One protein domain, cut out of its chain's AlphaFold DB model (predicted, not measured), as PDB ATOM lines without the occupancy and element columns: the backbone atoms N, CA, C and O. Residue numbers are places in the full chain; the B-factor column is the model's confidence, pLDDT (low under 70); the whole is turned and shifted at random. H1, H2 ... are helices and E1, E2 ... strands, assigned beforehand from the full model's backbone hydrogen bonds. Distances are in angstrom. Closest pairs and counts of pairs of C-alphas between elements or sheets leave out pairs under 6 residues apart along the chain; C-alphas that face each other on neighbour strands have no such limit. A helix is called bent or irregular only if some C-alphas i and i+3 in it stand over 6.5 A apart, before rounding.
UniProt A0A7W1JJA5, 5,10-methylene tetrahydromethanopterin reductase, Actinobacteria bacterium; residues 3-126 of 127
ATOM      1  N   VAL A   3     206.682 140.231 155.511       97.44
ATOM      2  CA  VAL A   3     207.657 141.307 155.292       97.44
ATOM      3  C   VAL A   3     207.629 142.247 156.492       97.44
ATOM      4  O   VAL A   3     206.572 142.796 156.817       97.44
ATOM      5  N   ALA A   4     208.778 142.431 157.143       97.62
ATOM      6  CA  ALA A   4     208.855 143.228 158.355       97.62
ATOM      7  C   ALA A   4     210.099 144.117 158.413       97.62
ATOM      8  O   ALA A   4     211.167 143.782 157.899       97.62
ATOM      9  N   SER A   5     209.947 145.268 159.059       98.06
ATOM     10  CA  SER A   5     211.029 146.201 159.372       98.06
ATOM     11  C   SER A   5     210.544 147.174 160.444       98.06
ATOM     12  O   SER A   5     209.376 147.531 160.447       98.06
ATOM     13  N   ILE A   6     211.387 147.622 161.369       98.38
ATOM     14  CA  ILE A   6     210.956 148.548 162.432       98.38
ATOM     15  C   ILE A   6     211.994 149.643 162.675       98.38
ATOM     16  O   ILE A   6     213.193 149.421 162.543       98.38
ATOM     17  N   GLY A   7     211.538 150.842 163.014       97.19
ATOM     18  CA  GLY A   7     212.390 151.986 163.326       97.19
ATOM     19  C   GLY A   7     211.677 152.969 164.245       97.19
ATOM     20  O   GLY A   7     210.480 152.848 164.483       97.19
ATOM     21  N   HIS A   8     212.409 153.943 164.783       94.19
ATOM     22  CA  HIS A   8     211.802 154.987 165.618       94.19
ATOM     23  C   HIS A   8     210.977 155.986 164.800       94.19
ATOM     24  O   HIS A   8     210.014 156.552 165.311       94.19
ATOM     25  N   ASP A   9     211.326 156.173 163.530       95.94
ATOM     26  CA  ASP A   9     210.548 156.936 162.566       95.94
ATOM     27  C   ASP A   9     209.981 156.026 161.469       95.94
ATOM     28  O   ASP A   9     210.464 154.920 161.202       95.94
ATOM     29  N   ARG A  10     208.916 156.509 160.828       94.69
ATOM     30  CA  ARG A  10     208.161 155.741 159.837       94.69
ATOM     31  C   ARG A  10     208.973 155.448 158.575       94.69
ATOM     32  O   ARG A  10     208.760 154.406 157.962       94.69
ATOM     33  N   GLU A  11     209.861 156.346 158.162       94.94
ATOM     34  CA  GLU A  11     210.624 156.185 156.924       94.94
ATOM     35  C   GLU A  11     211.695 155.109 157.093       94.94
ATOM     36  O   GLU A  11     211.670 154.109 156.368       94.94
ATOM     37  N   GLY A  12     212.548 155.255 158.109       94.38
ATOM     38  CA  GLY A  12     213.565 154.272 158.467       94.38
ATOM     39  C   GLY A  12     212.954 152.923 158.842       94.38
ATOM     40  O   GLY A  12     213.460 151.878 158.437       94.38
ATOM     41  N   GLY A  13     211.807 152.925 159.527       96.25
ATOM     42  CA  GLY A  13     211.089 151.702 159.877       96.25
ATOM     43  C   GLY A  13     210.515 150.936 158.686       96.25
ATOM     44  O   GLY A  13     210.298 149.733 158.792       96.25
ATOM     45  N   ARG A  14     210.317 151.573 157.529       97.75
ATOM     46  CA  ARG A  14     209.805 150.922 156.306       97.75
ATOM     47  C   ARG A  14     210.894 150.591 155.295       97.75
ATOM     48  O   ARG A  14     210.649 149.825 154.366       97.75
ATOM     49  N   ASP A  15     212.082 151.148 155.473       96.75
ATOM     50  CA  ASP A  15     213.181 151.050 154.523       96.75
ATOM     51  C   ASP A  15     213.607 149.596 154.253       96.75
ATOM     52  O   ASP A  15     213.648 149.159 153.102       96.75
ATOM     53  N   GLY A  16     213.798 148.797 155.309       96.19
ATOM     54  CA  GLY A  16     214.099 147.368 155.176       96.19
ATOM     55  C   GLY A  16     212.963 146.571 154.523       96.19
ATOM     56  O   GLY A  16     213.213 145.664 153.730       96.19
ATOM     57  N   ALA A  17     211.708 146.945 154.786       97.81
ATOM     58  CA  ALA A  17     210.545 146.285 154.199       97.81
ATOM     59  C   ALA A  17     210.452 146.521 152.683       97.81
ATOM     60  O   ALA A  17     210.120 145.590 151.951       97.81
ATOM     61  N   ARG A  18     210.804 147.721 152.194       98.25
ATOM     62  CA  ARG A  18     210.882 148.012 150.748       98.25
ATOM     63  C   ARG A  18     211.897 147.123 150.042       98.25
ATOM     64  O   ARG A  18     211.658 146.675 148.928       98.25
ATOM     65  N   GLU A  19     213.010 146.841 150.705       96.75
ATOM     66  CA  GLU A  19     214.110 146.057 150.148       96.75
ATOM     67  C   GLU A  19     213.693 144.616 149.834       96.75
ATOM     68  O   GLU A  19     213.853 144.150 148.705       96.75
ATOM     69  N   ILE A  20     213.086 143.931 150.805       96.19
ATOM     70  CA  ILE A  20     212.597 142.560 150.618       96.19
ATOM     71  C   ILE A  20     211.313 142.511 149.777       96.19
ATOM     72  O   ILE A  20     211.159 141.619 148.941       96.19
ATOM     73  N   ALA A  21     210.415 143.494 149.919       97.19
ATOM     74  CA  ALA A  21     209.224 143.589 149.076       97.19
ATOM     75  C   ALA A  21     209.605 143.751 147.599       97.19
ATOM     76  O   ALA A  21     209.044 143.059 146.753       97.19
ATOM     77  N   GLY A  22     210.604 144.584 147.291       97.12
ATOM     78  CA  GLY A  22     211.106 144.768 145.930       97.12
ATOM     79  C   GLY A  22     211.588 143.458 145.310       97.12
ATOM     80  O   GLY A  22     211.280 143.166 144.157       97.12
ATOM     81  N   MET A  23     212.252 142.608 146.101       95.75
ATOM     82  CA  MET A  23     212.648 141.268 145.661       95.75
ATOM     83  C   MET A  23     211.459 140.362 145.345       95.75
ATOM     84  O   MET A  23     211.439 139.715 144.296       95.75
ATOM     85  N   TYR A  24     210.452 140.324 146.218       94.31
ATOM     86  CA  TYR A  24     209.271 139.498 145.983       94.31
ATOM     87  C   TYR A  24     208.437 139.983 144.799       94.31
ATOM     88  O   TYR A  24     207.994 139.153 144.005       94.31
ATOM     89  N   LEU A  25     208.261 141.296 144.652       95.44
ATOM     90  CA  LEU A  25     207.492 141.904 143.567       95.44
ATOM     91  C   LEU A  25     208.183 141.722 142.212       95.44
ATOM     92  O   LEU A  25     207.537 141.258 141.275       95.44
ATOM     93  N   ALA A  26     209.496 141.954 142.120       95.38
ATOM     94  CA  ALA A  26     210.261 141.669 140.903       95.38
ATOM     95  C   ALA A  26     210.099 140.202 140.463       95.38
ATOM     96  O   ALA A  26     209.838 139.907 139.295       95.38
ATOM     97  N   ASN A  27     210.139 139.273 141.422       91.81
ATOM     98  CA  ASN A  27     209.951 137.852 141.150       91.81
ATOM     99  C   ASN A  27     208.538 137.513 140.622       91.81
ATOM    100  O   ASN A  27     208.403 136.594 139.811       91.81
ATOM    101  N   LYS A  28     207.490 138.250 141.035       90.06
ATOM    102  CA  LYS A  28     206.120 138.090 140.494       90.06
ATOM    103  C   LYS A  28     206.044 138.420 139.007       90.06
ATOM    104  O   LYS A  28     205.304 137.769 138.277       90.06
ATOM    105  N   VAL A  29     206.829 139.397 138.571       89.00
ATOM    106  CA  VAL A  29     206.888 139.856 137.182       89.00
ATOM    107  C   VAL A  29     207.729 138.918 136.313       89.00
ATOM    108  O   VAL A  29     207.343 138.597 135.188       89.00
ATOM    109  N   GLN A  30     208.875 138.473 136.832       85.88
ATOM    110  CA  GLN A  30     209.884 137.744 136.059       85.88
ATOM    111  C   GLN A  30     209.613 136.234 135.971       85.88
ATOM    112  O   GLN A  30     209.763 135.658 134.899       85.88
ATOM    113  N   ASN A  31     209.213 135.587 137.074       80.31
ATOM    114  CA  ASN A  31     209.340 134.126 137.196       80.31
ATOM    115  C   ASN A  31     208.022 133.357 137.345       80.31
ATOM    116  O   ASN A  31     208.019 132.142 137.162       80.31
ATOM    117  N   ILE A  32     206.912 134.009 137.708       71.25
ATOM    118  CA  ILE A  32     205.653 133.305 138.028       71.25
ATOM    119  C   ILE A  32     204.414 133.910 137.351       71.25
ATOM    120  O   ILE A  32     203.327 133.937 137.932       71.25
ATOM    121  N   GLN A  33     204.587 134.375 136.111       67.38
ATOM    122  CA  GLN A  33     203.519 134.903 135.251       67.38
ATOM    123  C   GLN A  33     202.323 133.922 135.201       67.38
ATOM    124  O   GLN A  33     202.518 132.722 135.006       67.38
ATOM    125  N   GLY A  34     201.099 134.404 135.460       68.69
ATOM    126  CA  GLY A  34     199.872 133.596 135.566       68.69
ATOM    127  C   GLY A  34     199.483 133.210 137.000       68.69
ATOM    128  O   GLY A  34     198.364 133.465 137.432       68.69
ATOM    129  N   ALA A  35     200.400 132.636 137.791       66.19
ATOM    130  CA  ALA A  35     200.144 132.374 139.220       66.19
ATOM    131  C   ALA A  35     200.245 133.652 140.073       66.19
ATOM    132  O   ALA A  35     199.697 133.726 141.175       66.19
ATOM    133  N   ALA A  36     200.971 134.655 139.572       70.62
ATOM    134  CA  ALA A  36     200.998 135.991 140.145       70.62
ATOM    135  C   ALA A  36     199.620 136.659 140.098       70.62
ATOM    136  O   ALA A  36     199.287 137.349 141.051       70.62
ATOM    137  N   ASP A  37     198.825 136.414 139.056       77.81
ATOM    138  CA  ASP A  37     197.621 137.187 138.739       77.81
ATOM    139  C   ASP A  37     196.631 137.182 139.911       77.81
ATOM    140  O   ASP A  37     196.306 138.236 140.441       77.81
ATOM    141  N   THR A  38     196.291 136.013 140.465       87.44
ATOM    142  CA  THR A  38     195.401 135.939 141.641       87.44
ATOM    143  C   THR A  38     195.972 136.639 142.880       87.44
ATOM    144  O   THR A  38     195.228 137.229 143.657       87.44
ATOM    145  N   LEU A  39     197.287 136.565 143.111       87.62
ATOM    146  CA  LEU A  39     197.907 137.216 144.271       87.62
ATOM    147  C   LEU A  39     197.953 138.738 144.110       87.62
ATOM    148  O   LEU A  39     197.794 139.457 145.094       87.62
ATOM    149  N   LEU A  40     198.190 139.207 142.887       91.50
ATOM    150  CA  LEU A  40     198.188 140.617 142.530       91.50
ATOM    151  C   LEU A  40     196.766 141.187 142.620       91.50
ATOM    152  O   LEU A  40     196.578 142.193 143.300       91.50
ATOM    153  N   ASP A  41     195.766 140.470 142.103       91.94
ATOM    154  CA  ASP A  41     194.346 140.821 142.210       91.94
ATOM    155  C   ASP A  41     193.907 140.967 143.674       91.94
ATOM    156  O   ASP A  41     193.311 141.974 144.059       91.94
ATOM    157  N   LEU A  42     194.246 139.990 144.527       92.50
ATOM    158  CA  LEU A  42     193.923 140.032 145.960       92.50
ATOM    159  C   LEU A  42     194.609 141.198 146.688       92.50
ATOM    160  O   LEU A  42     194.067 141.709 147.669       92.50
ATOM    161  N   ALA A  43     195.787 141.617 146.223       92.50
ATOM    162  CA  ALA A  43     196.509 142.773 146.749       92.50
ATOM    163  C   ALA A  43     196.069 144.105 146.108       92.50
ATOM    164  O   ALA A  43     196.506 145.170 146.552       92.50
ATOM    165  N   GLY A  44     195.229 144.073 145.066       95.12
ATOM    166  CA  GLY A  44     194.891 145.244 144.254       95.12
ATOM    167  C   GLY A  44     196.110 145.857 143.555       95.12
ATOM    168  O   GLY A  44     196.211 147.083 143.458       95.12
ATOM    169  N   LEU A  45     197.075 145.026 143.159       94.81
ATOM    170  CA  LEU A  45     198.273 145.409 142.414       94.81
ATOM    171  C   LEU A  45     198.104 145.025 140.948       94.81
ATOM    172  O   LEU A  45     197.728 143.901 140.648       94.81
ATOM    173  N   GLU A  46     198.460 145.928 140.043       92.00
ATOM    174  CA  GLU A  46     198.532 145.609 138.617       92.00
ATOM    175  C   GLU A  46     199.953 145.184 138.238       92.00
ATOM    176  O   GLU A  46     200.937 145.679 138.795       92.00
ATOM    177  N   GLN A  47     200.099 144.299 137.250       90.50
ATOM    178  CA  GLN A  47     201.432 143.855 136.824       90.50
ATOM    179  C   GLN A  47     202.276 145.019 136.275       90.50
ATOM    180  O   GLN A  47     203.483 145.078 136.517       90.50
ATOM    181  N   ASP A  48     201.642 145.965 135.581       92.06
ATOM    182  CA  ASP A  48     202.305 147.159 135.048       92.06
ATOM    183  C   ASP A  48     202.711 148.145 136.152       92.06
ATOM    184  O   ASP A  48     203.728 148.822 136.017       92.06
ATOM    185  N   GLU A  49     201.985 148.177 137.278       94.38
ATOM    186  CA  GLU A  49     202.329 148.999 138.449       94.38
ATOM    187  C   GLU A  49     203.655 148.550 139.081       94.38
ATOM    188  O   GLU A  49     204.416 149.378 139.580       94.38
ATOM    189  N   ILE A  50     203.956 147.248 139.040       95.88
ATOM    190  CA  ILE A  50     205.161 146.670 139.656       95.88
ATOM    191  C   ILE A  50     206.267 146.324 138.650       95.88
ATOM    192  O   ILE A  50     207.353 145.913 139.060       95.88
ATOM    193  N   ARG A  51     206.035 146.514 137.343       96.06
ATOM    194  CA  ARG A  51     207.050 146.323 136.291       96.06
ATOM    195  C   ARG A  51     208.331 147.132 136.546       96.06
ATOM    196  O   ARG A  51     209.396 146.518 136.470       96.06
ATOM    197  N   PRO A  52     208.276 148.423 136.943       98.12
ATOM    198  CA  PRO A  52     209.491 149.206 137.184       98.12
ATOM    199  C   PRO A  52     210.402 148.599 138.259       98.12
ATOM    200  O   PRO A  52     211.623 148.650 138.142       98.12
ATOM    201  N   ILE A  53     209.821 147.943 139.271       98.25
ATOM    202  CA  ILE A  53     210.573 147.252 140.328       98.25
ATOM    203  C   ILE A  53     211.383 146.088 139.740       98.25
ATOM    204  O   ILE A  53     212.529 145.865 140.136       98.25
ATOM    205  N   ALA A  54     210.801 145.341 138.798       96.75
ATOM    206  CA  ALA A  54     211.471 144.230 138.130       96.75
ATOM    207  C   ALA A  54     212.596 144.709 137.204       96.75
ATOM    208  O   ALA A  54     213.686 144.137 137.227       96.75
ATOM    209  N   ASP A  55     212.358 145.782 136.454       97.69
ATOM    210  CA  ASP A  55     213.362 146.369 135.564       97.69
ATOM    211  C   ASP A  55     214.549 146.919 136.376       97.69
ATOM    212  O   ASP A  55     215.714 146.658 136.064       97.69
ATOM    213  N   ALA A  56     214.272 147.610 137.486       98.06
ATOM    214  CA  ALA A  56     215.298 148.093 138.407       98.06
ATOM    215  C   ALA A  56     216.067 146.940 139.075       98.06
ATOM    216  O   ALA A  56     217.287 147.024 139.235       98.06
ATOM    217  N   MET A  57     215.386 145.839 139.423       97.50
ATOM    218  CA  MET A  57     216.035 144.628 139.937       97.50
ATOM    219  C   MET A  57     217.056 144.068 138.945       97.50
ATOM    220  O   MET A  57     218.160 143.702 139.346       97.50
ATOM    221  N   GLU A  58     216.706 144.003 137.663       96.25
ATOM    222  CA  GLU A  58     217.598 143.493 136.620       96.25
ATOM    223  C   GLU A  58     218.818 144.405 136.410       96.25
ATOM    224  O   GLU A  58     219.935 143.920 136.239       96.25
ATOM    225  N   GLN A  59     218.625 145.723 136.488       96.12
ATOM    226  CA  GLN A  59     219.679 146.707 136.220       96.12
ATOM    227  C   GLN A  59     220.626 146.950 137.403       96.12
ATOM    228  O   GLN A  59     221.818 147.181 137.203       96.12
ATOM    229  N   GLY A  60     220.111 146.940 138.635       95.62
ATOM    230  CA  GLY A  60     220.857 147.373 139.824       95.62
ATOM    231  C   GLY A  60     220.631 146.512 141.064       95.62
ATOM    232  O   GLY A  60     221.035 146.889 142.169       95.62
ATOM    233  N   GLY A  61     219.992 145.352 140.906       96.25
ATOM    234  CA  GLY A  61     219.715 144.424 141.991       96.25
ATOM    235  C   GLY A  61     218.739 144.978 143.027       96.25
ATOM    236  O   GLY A  61     218.011 145.949 142.819       96.25
ATOM    237  N   ARG A  62     218.741 144.349 144.204       94.88
ATOM    238  CA  ARG A  62     217.763 144.604 145.274       94.88
ATOM    239  C   ARG A  62     217.682 146.059 145.748       94.88
ATOM    240  O   ARG A  62     216.611 146.491 146.152       94.88
ATOM    241  N   LEU A  63     218.787 146.808 145.718       95.62
ATOM    242  CA  LEU A  63     218.799 148.207 146.163       95.62
ATOM    243  C   LEU A  63     218.173 149.143 145.126       95.62
ATOM    244  O   LEU A  63     217.512 150.100 145.511       95.62
ATOM    245  N   ALA A  64     218.327 148.847 143.834       97.81
ATOM    246  CA  ALA A  64     217.609 149.567 142.790       97.81
ATOM    247  C   ALA A  64     216.111 149.230 142.834       97.81
ATOM    248  O   ALA A  64     215.286 150.135 142.861       97.81
ATOM    249  N   ALA A  65     215.754 147.948 142.975       97.94
ATOM    250  CA  ALA A  65     214.357 147.530 143.131       97.94
ATOM    251  C   ALA A  65     213.668 148.194 144.337       97.94
ATOM    252  O   ALA A  65     212.537 148.654 144.231       97.94
ATOM    253  N   LYS A  66     214.365 148.284 145.478       97.56
ATOM    254  CA  LYS A  66     213.902 148.972 146.695       97.56
ATOM    255  C   LYS A  66     213.460 150.413 146.430       97.56
ATOM    256  O   LYS A  66     212.466 150.843 147.010       97.56
ATOM    257  N   ALA A  67     214.197 151.147 145.594       97.56
ATOM    258  CA  ALA A  67     213.915 152.550 145.298       97.56
ATOM    259  C   ALA A  67     212.582 152.740 144.554       97.56
ATOM    260  O   ALA A  67     211.921 153.758 144.739       97.56
ATOM    261  N   GLU A  68     212.152 151.731 143.792       98.31
ATOM    262  CA  GLU A  68     210.887 151.732 143.047       98.31
ATOM    263  C   GLU A  68     209.679 151.290 143.898       98.31
ATOM    264  O   GLU A  68     208.523 151.442 143.496       98.31
ATOM    265  N   VAL A  69     209.901 150.757 145.108       98.31
ATOM    266  CA  VAL A  69     208.812 150.347 146.006       98.31
ATOM    267  C   VAL A  69     208.239 151.564 146.732       98.31
ATOM    268  O   VAL A  69     208.679 151.958 147.817       98.31
ATOM    269  N   THR A  70     207.198 152.148 146.146       97.94
ATOM    270  CA  THR A  70     206.475 153.279 146.742       97.94
ATOM    271  C   THR A  70     205.715 152.886 148.012       97.94
ATOM    272  O   THR A  70     205.436 151.715 148.275       97.94
ATOM    273  N   ASP A  71     205.304 153.885 148.799       97.38
ATOM    274  CA  ASP A  71     204.447 153.653 149.966       97.38
ATOM    275  C   ASP A  71     203.100 153.021 149.596       97.38
ATOM    276  O   ASP A  71     202.604 152.183 150.346       97.38
ATOM    277  N   ALA A  72     202.528 153.381 148.443       97.44
ATOM    278  CA  ALA A  72     201.273 152.809 147.964       97.44
ATOM    279  C   ALA A  72     201.424 151.312 147.651       97.44
ATOM    280  O   ALA A  72     200.630 150.506 148.137       97.44
ATOM    281  N   ILE A  73     202.483 150.939 146.926       97.94
ATOM    282  CA  ILE A  73     202.791 149.539 146.600       97.94
ATOM    283  C   ILE A  73     203.084 148.750 147.879       97.94
ATOM    284  O   ILE A  73     202.525 147.673 148.097       97.94
ATOM    285  N   LEU A  74     203.919 149.298 148.764       97.88
ATOM    286  CA  LEU A  74     204.260 148.638 150.017       97.88
ATOM    287  C   LEU A  74     203.018 148.435 150.899       97.88
ATOM    288  O   LEU A  74     202.859 147.367 151.471       97.88
ATOM    289  N   ASN A  75     202.104 149.406 150.977       97.31
ATOM    290  CA  ASN A  75     200.870 149.265 151.760       97.31
ATOM    291  C   ASN A  75     199.964 148.135 151.246       97.31
ATOM    292  O   ASN A  75     199.381 147.414 152.057       97.31
ATOM    293  N   LYS A  76     199.881 147.938 149.923       97.00
ATOM    294  CA  LYS A  76     199.142 146.819 149.312       97.00
ATOM    295  C   LYS A  76     199.730 145.451 149.679       97.00
ATOM    296  O   LYS A  76     199.002 144.470 149.763       97.00
ATOM    297  N   CYS A  77     201.027 145.394 149.991       95.88
ATOM    298  CA  CYS A  77     201.703 144.178 150.452       95.88
ATOM    299  C   CYS A  77     201.455 143.844 151.937       95.88
ATOM    300  O   CYS A  77     201.963 142.827 152.406       95.88
ATOM    301  N   LYS A  78     200.721 144.691 152.680       96.88
ATOM    302  CA  LYS A  78     200.387 144.509 154.107       96.88
ATOM    303  C   LYS A  78     201.593 144.139 155.002       96.88
ATOM    304  O   LYS A  78     201.546 143.142 155.712       96.88
ATOM    305  N   PRO A  79     202.701 144.903 154.990       97.88
ATOM    306  CA  PRO A  79     203.864 144.589 155.813       97.88
ATOM    307  C   PRO A  79     203.601 144.892 157.291       97.88
ATOM    308  O   PRO A  79     202.795 145.757 157.631       97.88
ATOM    309  N   ILE A  80     204.393 144.279 158.167       98.25
ATOM    310  CA  ILE A  80     204.537 144.726 159.559       98.25
ATOM    311  C   ILE A  80     205.737 145.669 159.586       98.25
ATOM    312  O   ILE A  80     206.866 145.239 159.839       98.25
ATOM    313  N   ALA A  81     205.517 146.933 159.201       98.25
ATOM    314  CA  ALA A  81     206.621 147.876 159.081       98.25
ATOM    315  C   ALA A  81     206.314 149.347 159.366       98.25
ATOM    316  O   ALA A  81     205.302 149.886 158.915       98.25
ATOM    317  N   GLY A  82     207.265 150.017 160.025       98.19
ATOM    318  CA  GLY A  82     207.180 151.423 160.419       98.19
ATOM    319  C   GLY A  82     207.656 151.644 161.850       98.19
ATOM    320  O   GLY A  82     208.657 151.071 162.280       98.19
ATOM    321  N   THR A  83     206.932 152.485 162.577       98.56
ATOM    322  CA  THR A  83     207.125 152.694 164.016       98.56
ATOM    323  C   THR A  83     206.639 151.483 164.831       98.56
ATOM    324  O   THR A  83     205.927 150.627 164.294       98.56
ATOM    325  N   PRO A  84     206.952 151.390 166.140       98.62
ATOM    326  CA  PRO A  84     206.349 150.376 167.007       98.62
ATOM    327  C   PRO A  84     204.816 150.391 166.976       98.62
ATOM    328  O   PRO A  84     204.200 149.330 166.909       98.62
ATOM    329  N   ALA A  85     204.201 151.578 166.936       98.56
ATOM    330  CA  ALA A  85     202.750 151.723 166.838       98.56
ATOM    331  C   ALA A  85     202.198 151.173 165.510       98.56
ATOM    332  O   ALA A  85     201.199 150.456 165.521       98.56
ATOM    333  N   ASP A  86     202.876 151.438 164.386       98.56
ATOM    334  CA  ASP A  86     202.497 150.879 163.079       98.56
ATOM    335  C   ASP A  86     202.582 149.343 163.090       98.56
ATOM    336  O   ASP A  86     201.696 148.658 162.580       98.56
ATOM    337  N   CYS A  87     203.636 148.792 163.702       98.50
ATOM    338  CA  CYS A  87     203.822 147.346 163.808       98.50
ATOM    339  C   CYS A  87     202.744 146.692 164.683       98.50
ATOM    340  O   CYS A  87     202.225 145.642 164.312       98.50
ATOM    341  N   ILE A  88     202.388 147.309 165.816       98.62
ATOM    342  CA  ILE A  88     201.301 146.841 166.684       98.62
ATOM    343  C   ILE A  88     199.982 146.818 165.908       98.62
ATOM    344  O   ILE A  88     199.342 145.771 165.845       98.62
ATOM    345  N   ALA A  89     199.621 147.925 165.255       98.50
ATOM    346  CA  ALA A  89     198.381 148.017 164.489       98.50
ATOM    347  C   ALA A  89     198.310 146.962 163.369       98.50
ATOM    348  O   ALA A  89     197.280 146.317 163.184       98.50
ATOM    349  N   ALA A  90     199.419 146.723 162.659       98.25
ATOM    350  CA  ALA A  90     199.483 145.689 161.628       98.25
ATOM    351  C   ALA A  90     199.291 144.274 162.207       98.25
ATOM    352  O   ALA A  90     198.577 143.455 161.632       98.25
ATOM    353  N   ILE A  91     199.903 143.964 163.355       98.19
ATOM    354  CA  ILE A  91     199.737 142.660 164.019       98.19
ATOM    355  C   ILE A  91     198.300 142.474 164.515       98.19
ATOM    356  O   ILE A  91     197.776 141.363 164.435       98.19
ATOM    357  N   GLU A  92     197.649 143.533 164.999       98.12
ATOM    358  CA  GLU A  92     196.229 143.497 165.362       98.12
ATOM    359  C   GLU A  92     195.347 143.192 164.146       98.12
ATOM    360  O   GLU A  92     194.506 142.303 164.240       98.12
ATOM    361  N   GLU A  93     195.613 143.798 162.982       97.94
ATOM    362  CA  GLU A  93     194.913 143.462 161.730       97.94
ATOM    363  C   GLU A  93     195.083 141.973 161.365       97.94
ATOM    364  O   GLU A  93     194.112 141.289 161.032       97.94
ATOM    365  N   TYR A  94     196.300 141.429 161.488       97.56
ATOM    366  CA  TYR A  94     196.544 139.999 161.272       97.56
ATOM    367  C   TYR A  94     195.802 139.114 162.280       97.56
ATOM    368  O   TYR A  94     195.253 138.076 161.898       97.56
ATOM    369  N   ARG A  95     195.780 139.499 163.559       96.81
ATOM    370  CA  ARG A  95     195.064 138.773 164.616       96.81
ATOM    371  C   ARG A  95     193.563 138.759 164.350       96.81
ATOM    372  O   ARG A  95     192.945 137.702 164.468       96.81
ATOM    373  N   ASP A  96     192.998 139.892 163.950       97.69
ATOM    374  CA  ASP A  96     191.575 140.034 163.634       97.69
ATOM    375  C   ASP A  96     191.187 139.208 162.395       97.69
ATOM    376  O   ASP A  96     190.082 138.673 162.319       97.69
ATOM    377  N   ALA A  97     192.130 138.998 161.469       97.19
ATOM    378  CA  ALA A  97     191.999 138.053 160.358       97.19
ATOM    379  C   ALA A  97     192.177 136.569 160.761       97.19
ATOM    380  O   ALA A  97     192.114 135.684 159.907       97.19
ATOM    381  N   GLY A  98     192.398 136.271 162.046       97.62
ATOM    382  CA  GLY A  98     192.528 134.914 162.589       97.62
ATOM    383  C   GLY A  98     193.961 134.380 162.672       97.62
ATOM    384  O   GLY A  98     194.156 133.194 162.947       97.62
ATOM    385  N   CYS A  99     194.981 135.213 162.444       97.00
ATOM    386  CA  CYS A  99     196.374 134.800 162.590       97.00
ATOM    387  C   CYS A  99     196.738 134.599 164.070       97.00
ATOM    388  O   CYS A  99     196.612 135.510 164.885       97.00
ATOM    389  N   THR A 100     197.250 133.416 164.417       95.75
ATOM    390  CA  THR A 100     197.706 133.089 165.783       95.75
ATOM    391  C   THR A 100     199.226 133.079 165.930       95.75
ATOM    392  O   THR A 100     199.739 132.990 167.044       95.75
ATOM    393  N   HIS A 101     199.962 133.120 164.817       95.44
ATOM    394  CA  HIS A 101     201.417 133.098 164.819       95.44
ATOM    395  C   HIS A 101     201.975 133.885 163.634       95.44
ATOM    396  O   HIS A 101     201.756 133.528 162.476       95.44
ATOM    397  N   VAL A 102     202.747 134.926 163.937       95.06
ATOM    398  CA  VAL A 102     203.424 135.757 162.942       95.06
ATOM    399  C   VAL A 102     204.912 135.424 162.944       95.06
ATOM    400  O   VAL A 102     205.594 135.584 163.953       95.06
ATOM    401  N   MET A 103     205.427 135.008 161.787       96.00
ATOM    402  CA  MET A 103     206.864 134.849 161.558       96.00
ATOM    403  C   MET A 103     207.382 136.040 160.744       96.00
ATOM    404  O   MET A 103     207.082 136.151 159.551       96.00
ATOM    405  N   LEU A 104     208.148 136.911 161.402       95.19
ATOM    406  CA  LEU A 104     208.691 138.146 160.834       95.19
ATOM    407  C   LEU A 104     209.933 137.865 159.990       95.19
ATOM    408  O   LEU A 104     210.890 137.251 160.460       95.19
ATOM    409  N   GLU A 105     209.938 138.372 158.766       95.81
ATOM    410  CA  GLU A 105     211.122 138.426 157.918       95.81
ATOM    411  C   GLU A 105     211.703 139.838 157.967       95.81
ATOM    412  O   GLU A 105     211.341 140.707 157.175       95.81
ATOM    413  N   LEU A 106     212.567 140.066 158.964       94.69
ATOM    414  CA  LEU A 106     213.225 141.352 159.190       94.69
ATOM    415  C   LEU A 106     214.345 141.593 158.173       94.69
ATOM    416  O   LEU A 106     215.249 140.765 158.020       94.69
ATOM    417  N   TRP A 107     214.320 142.764 157.538       95.12
ATOM    418  CA  TRP A 107     215.316 143.190 156.552       95.12
ATOM    419  C   TRP A 107     215.898 144.580 156.830       95.12
ATOM    420  O   TRP A 107     215.465 145.290 157.733       95.12
ATOM    421  N   GLY A 108     216.920 144.951 156.055       90.00
ATOM    422  CA  GLY A 108     217.693 146.188 156.212       90.00
ATOM    423  C   GLY A 108     218.987 146.000 157.014       90.00
ATOM    424  O   GLY A 108     219.324 144.885 157.430       90.00
ATOM    425  N   ASP A 109     219.716 147.098 157.218       87.25
ATOM    426  CA  ASP A 109     221.086 147.081 157.758       87.25
ATOM    427  C   ASP A 109     221.149 146.893 159.284       87.25
ATOM    428  O   ASP A 109     222.127 146.372 159.816       87.25
ATOM    429  N   LYS A 110     220.087 147.266 160.010       91.50
ATOM    430  CA  LYS A 110     220.072 147.350 161.484       91.50
ATOM    431  C   LYS A 110     219.285 146.229 162.172       91.50
ATOM    432  O   LYS A 110     218.581 146.466 163.148       91.50
ATOM    433  N   ARG A 111     219.357 144.992 161.672       94.19
ATOM    434  CA  ARG A 111     218.461 143.897 162.121       94.19
ATOM    435  C   ARG A 111     218.547 143.583 163.616       94.19
ATOM    436  O   ARG A 111     217.529 143.270 164.216       94.19
ATOM    437  N   HIS A 112     219.728 143.679 164.230       95.75
ATOM    438  CA  HIS A 112     219.862 143.464 165.676       95.75
ATOM    439  C   HIS A 112     219.123 144.534 166.491       95.75
ATOM    440  O   HIS A 112     218.370 144.185 167.395       95.75
ATOM    441  N   GLU A 113     219.271 145.809 166.121       96.19
ATOM    442  CA  GLU A 113     218.534 146.918 166.744       96.19
ATOM    443  C   GLU A 113     217.024 146.763 166.525       96.19
ATOM    444  O   GLU A 113     216.241 146.977 167.445       96.19
ATOM    445  N   GLN A 114     216.609 146.318 165.334       97.50
ATOM    446  CA  GLN A 114     215.206 146.027 165.038       97.50
ATOM    447  C   GLN A 114     214.633 144.932 165.942       97.50
ATOM    448  O   GLN A 114     213.531 145.087 166.460       97.50
ATOM    449  N   ILE A 115     215.373 143.839 166.156       97.00
ATOM    450  CA  ILE A 115     214.961 142.752 167.057       97.00
ATOM    451  C   ILE A 115     214.817 143.271 168.490       97.00
ATOM    452  O   ILE A 115     213.825 142.958 169.149       97.00
ATOM    453  N   GLU A 116     215.776 144.068 168.968       97.62
ATOM    454  CA  GLU A 116     215.711 144.660 170.307       97.62
ATOM    455  C   GLU A 116     214.498 145.588 170.444       97.62
ATOM    456  O   GLU A 116     213.716 145.447 171.386       97.62
ATOM    457  N   LEU A 117     214.306 146.490 169.479       97.62
ATOM    458  CA  LEU A 117     213.194 147.433 169.450       97.62
ATOM    459  C   LEU A 117     211.847 146.704 169.434       97.62
ATOM    460  O   LEU A 117     210.967 147.006 170.236       97.62
ATOM    461  N   PHE A 118     211.703 145.689 168.582       97.06
ATOM    462  CA  PHE A 118     210.491 144.876 168.513       97.06
ATOM    463  C   PHE A 118     210.236 144.134 169.833       97.06
ATOM    464  O   PHE A 118     209.120 144.132 170.356       97.06
ATOM    465  N   GLY A 119     211.282 143.537 170.413       97.00
ATOM    466  CA  GLY A 119     211.194 142.821 171.682       97.00
ATOM    467  C   GLY A 119     210.827 143.716 172.865       97.00
ATOM    468  O   GLY A 119     210.108 143.274 173.764       97.00
ATOM    469  N   ARG A 120     211.297 144.966 172.856       98.12
ATOM    470  CA  ARG A 120     211.075 145.941 173.925       98.12
ATOM    471  C   ARG A 120     209.752 146.691 173.793       98.12
ATOM    472  O   ARG A 120     209.121 146.942 174.812       98.12
ATOM    473  N   GLU A 121     209.352 147.063 172.579       98.25
ATOM    474  CA  GLU A 121     208.266 148.034 172.360       98.25
ATOM    475  C   GLU A 121     207.033 147.444 171.666       98.25
ATOM    476  O   GLU A 121     205.960 148.026 171.776       98.25
ATOM    477  N   VAL A 122     207.140 146.282 171.009       97.94
ATOM    478  CA  VAL A 122     206.001 145.633 170.327       97.94
ATOM    479  C   VAL A 122     205.521 144.398 171.085       97.94
ATOM    480  O   VAL A 122     204.344 144.302 171.424       97.94
ATOM    481  N   LEU A 123     206.416 143.455 171.403       96.50
ATOM    482  CA  LEU A 123     206.023 142.192 172.047       96.50
ATOM    483  C   LEU A 123     205.256 142.351 173.373       96.50
ATOM    484  O   LEU A 123     204.336 141.561 173.588       96.50
ATOM    485  N   PRO A 124     205.568 143.316 174.266       97.62
ATOM    486  CA  PRO A 124     204.823 143.471 175.515       97.62
ATOM    487  C   PRO A 124     203.334 143.794 175.339       97.62
ATOM    488  O   PRO A 124     202.570 143.523 176.258       97.62
ATOM    489  N   HIS A 125     202.913 144.325 174.185       97.12
ATOM    490  CA  HIS A 125     201.504 144.630 173.892       97.12
ATOM    491  C   HIS A 125     200.647 143.376 173.650       97.12
ATOM    492  O   HIS A 125     199.432 143.412 173.806       97.12
ATOM    493  N   PHE A 126     201.273 142.254 173.281       93.38
ATOM    494  CA  PHE A 126     200.590 141.005 172.914       93.38
ATOM    495  C   PHE A 126     200.784 139.877 173.938       93.38
ATOM    496  O   PHE A 126     200.531 138.714 173.620       93.38
TER     497      PHE A 126
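AT A GLANCE: This is residues 3 to 126 of the 127 residues of the protein "5,10-methylene tetrahydromethanopterin reductase" of Actinobacteria bacterium (UniProt A0A7W1JJA5). A small sheet of three parallel strands, with H5 and H6 beside it, makes one lobe, and the long helix H1 runs from this sheet into a second, helical lobe of H2, H3 and H4. H3 folds back on itself at its kink near residue 60. The 124 printed residues hold E1 H1 H2 H3 H4 E2 H5 E3 H6, mostly helix, with sheet order E2 E1 E3. The whole is compact, with a radius of gyration of the C-alphas of 14.6 A and spans of 41 by 31 by 20 A.

IN THESE COORDINATES: E1, residues 3 to 6, begins at C-alpha 3 (207.657, 141.307, 155.292). H1 is residues 10 to 30, 29.9 A long; H2 35 to 43; H3 47 to 68, 13.8 A; H4 71 to 76. E2 is residues 80 to 82, H5 84 to 96, 18.3 A, and E3 104 to 106. H6, residues 111 to 126, 21.1 A, ends at C-alpha 126 (200.590, 141.005, 172.914). H1, H3 and H6 are irregular, H6 only just: C-alphas 13 and 16 are 7.1 A apart, 59 and 62 9.5 A, 120 and 123 6.6 A.

HOW THE PARTS SIT: E1 is parallel to E2, with N 80 and O 3 at 3.0 A, and to E3, with N 4 and O 105 at 3.1 A. E1, H1 H2 H3 H4, E2 is a strand-helix-strand unit, two parallel neighbour strands with helices between. H1 and H5 are on opposite faces of the sheet, three layers, at heights over the sheet of 9.4 A and 6.3 A; H6 only grazes it with residues 111 to 122. H1 touches H3, the closest C-alphas being those of Ala 26 and Ala 54, 4.0 A. With residues 17 to 21 alone H1 only just touches H4, with 3 pairs of C-alphas within 8 A, the closest Arg 18 and Leu 74, 6.7 A. H2 touches no helix; its closest C-alpha to H1 is Ala 36, 5.5 A from Lys 28. With residues 84 to 88 alone H5 touches H6 at a steep tilt of 56 degrees, the closest C-alphas being those of Pro 84 and Val 122, 5.8 A. Every O i to N i+4 pair is within hydrogen-bond range in H4 and H5, against 15 of 17 in H1, 4 of 5 in H2, 11 of 18 in H3 and 8 of 12 in H6.

THE WHOLE: The two farthest C-alphas, those of Gln 59 and Pro 124, are 42.1 A apart. The printed part has no cut and no long link. Residues 33 to 35 have pLDDT under 70.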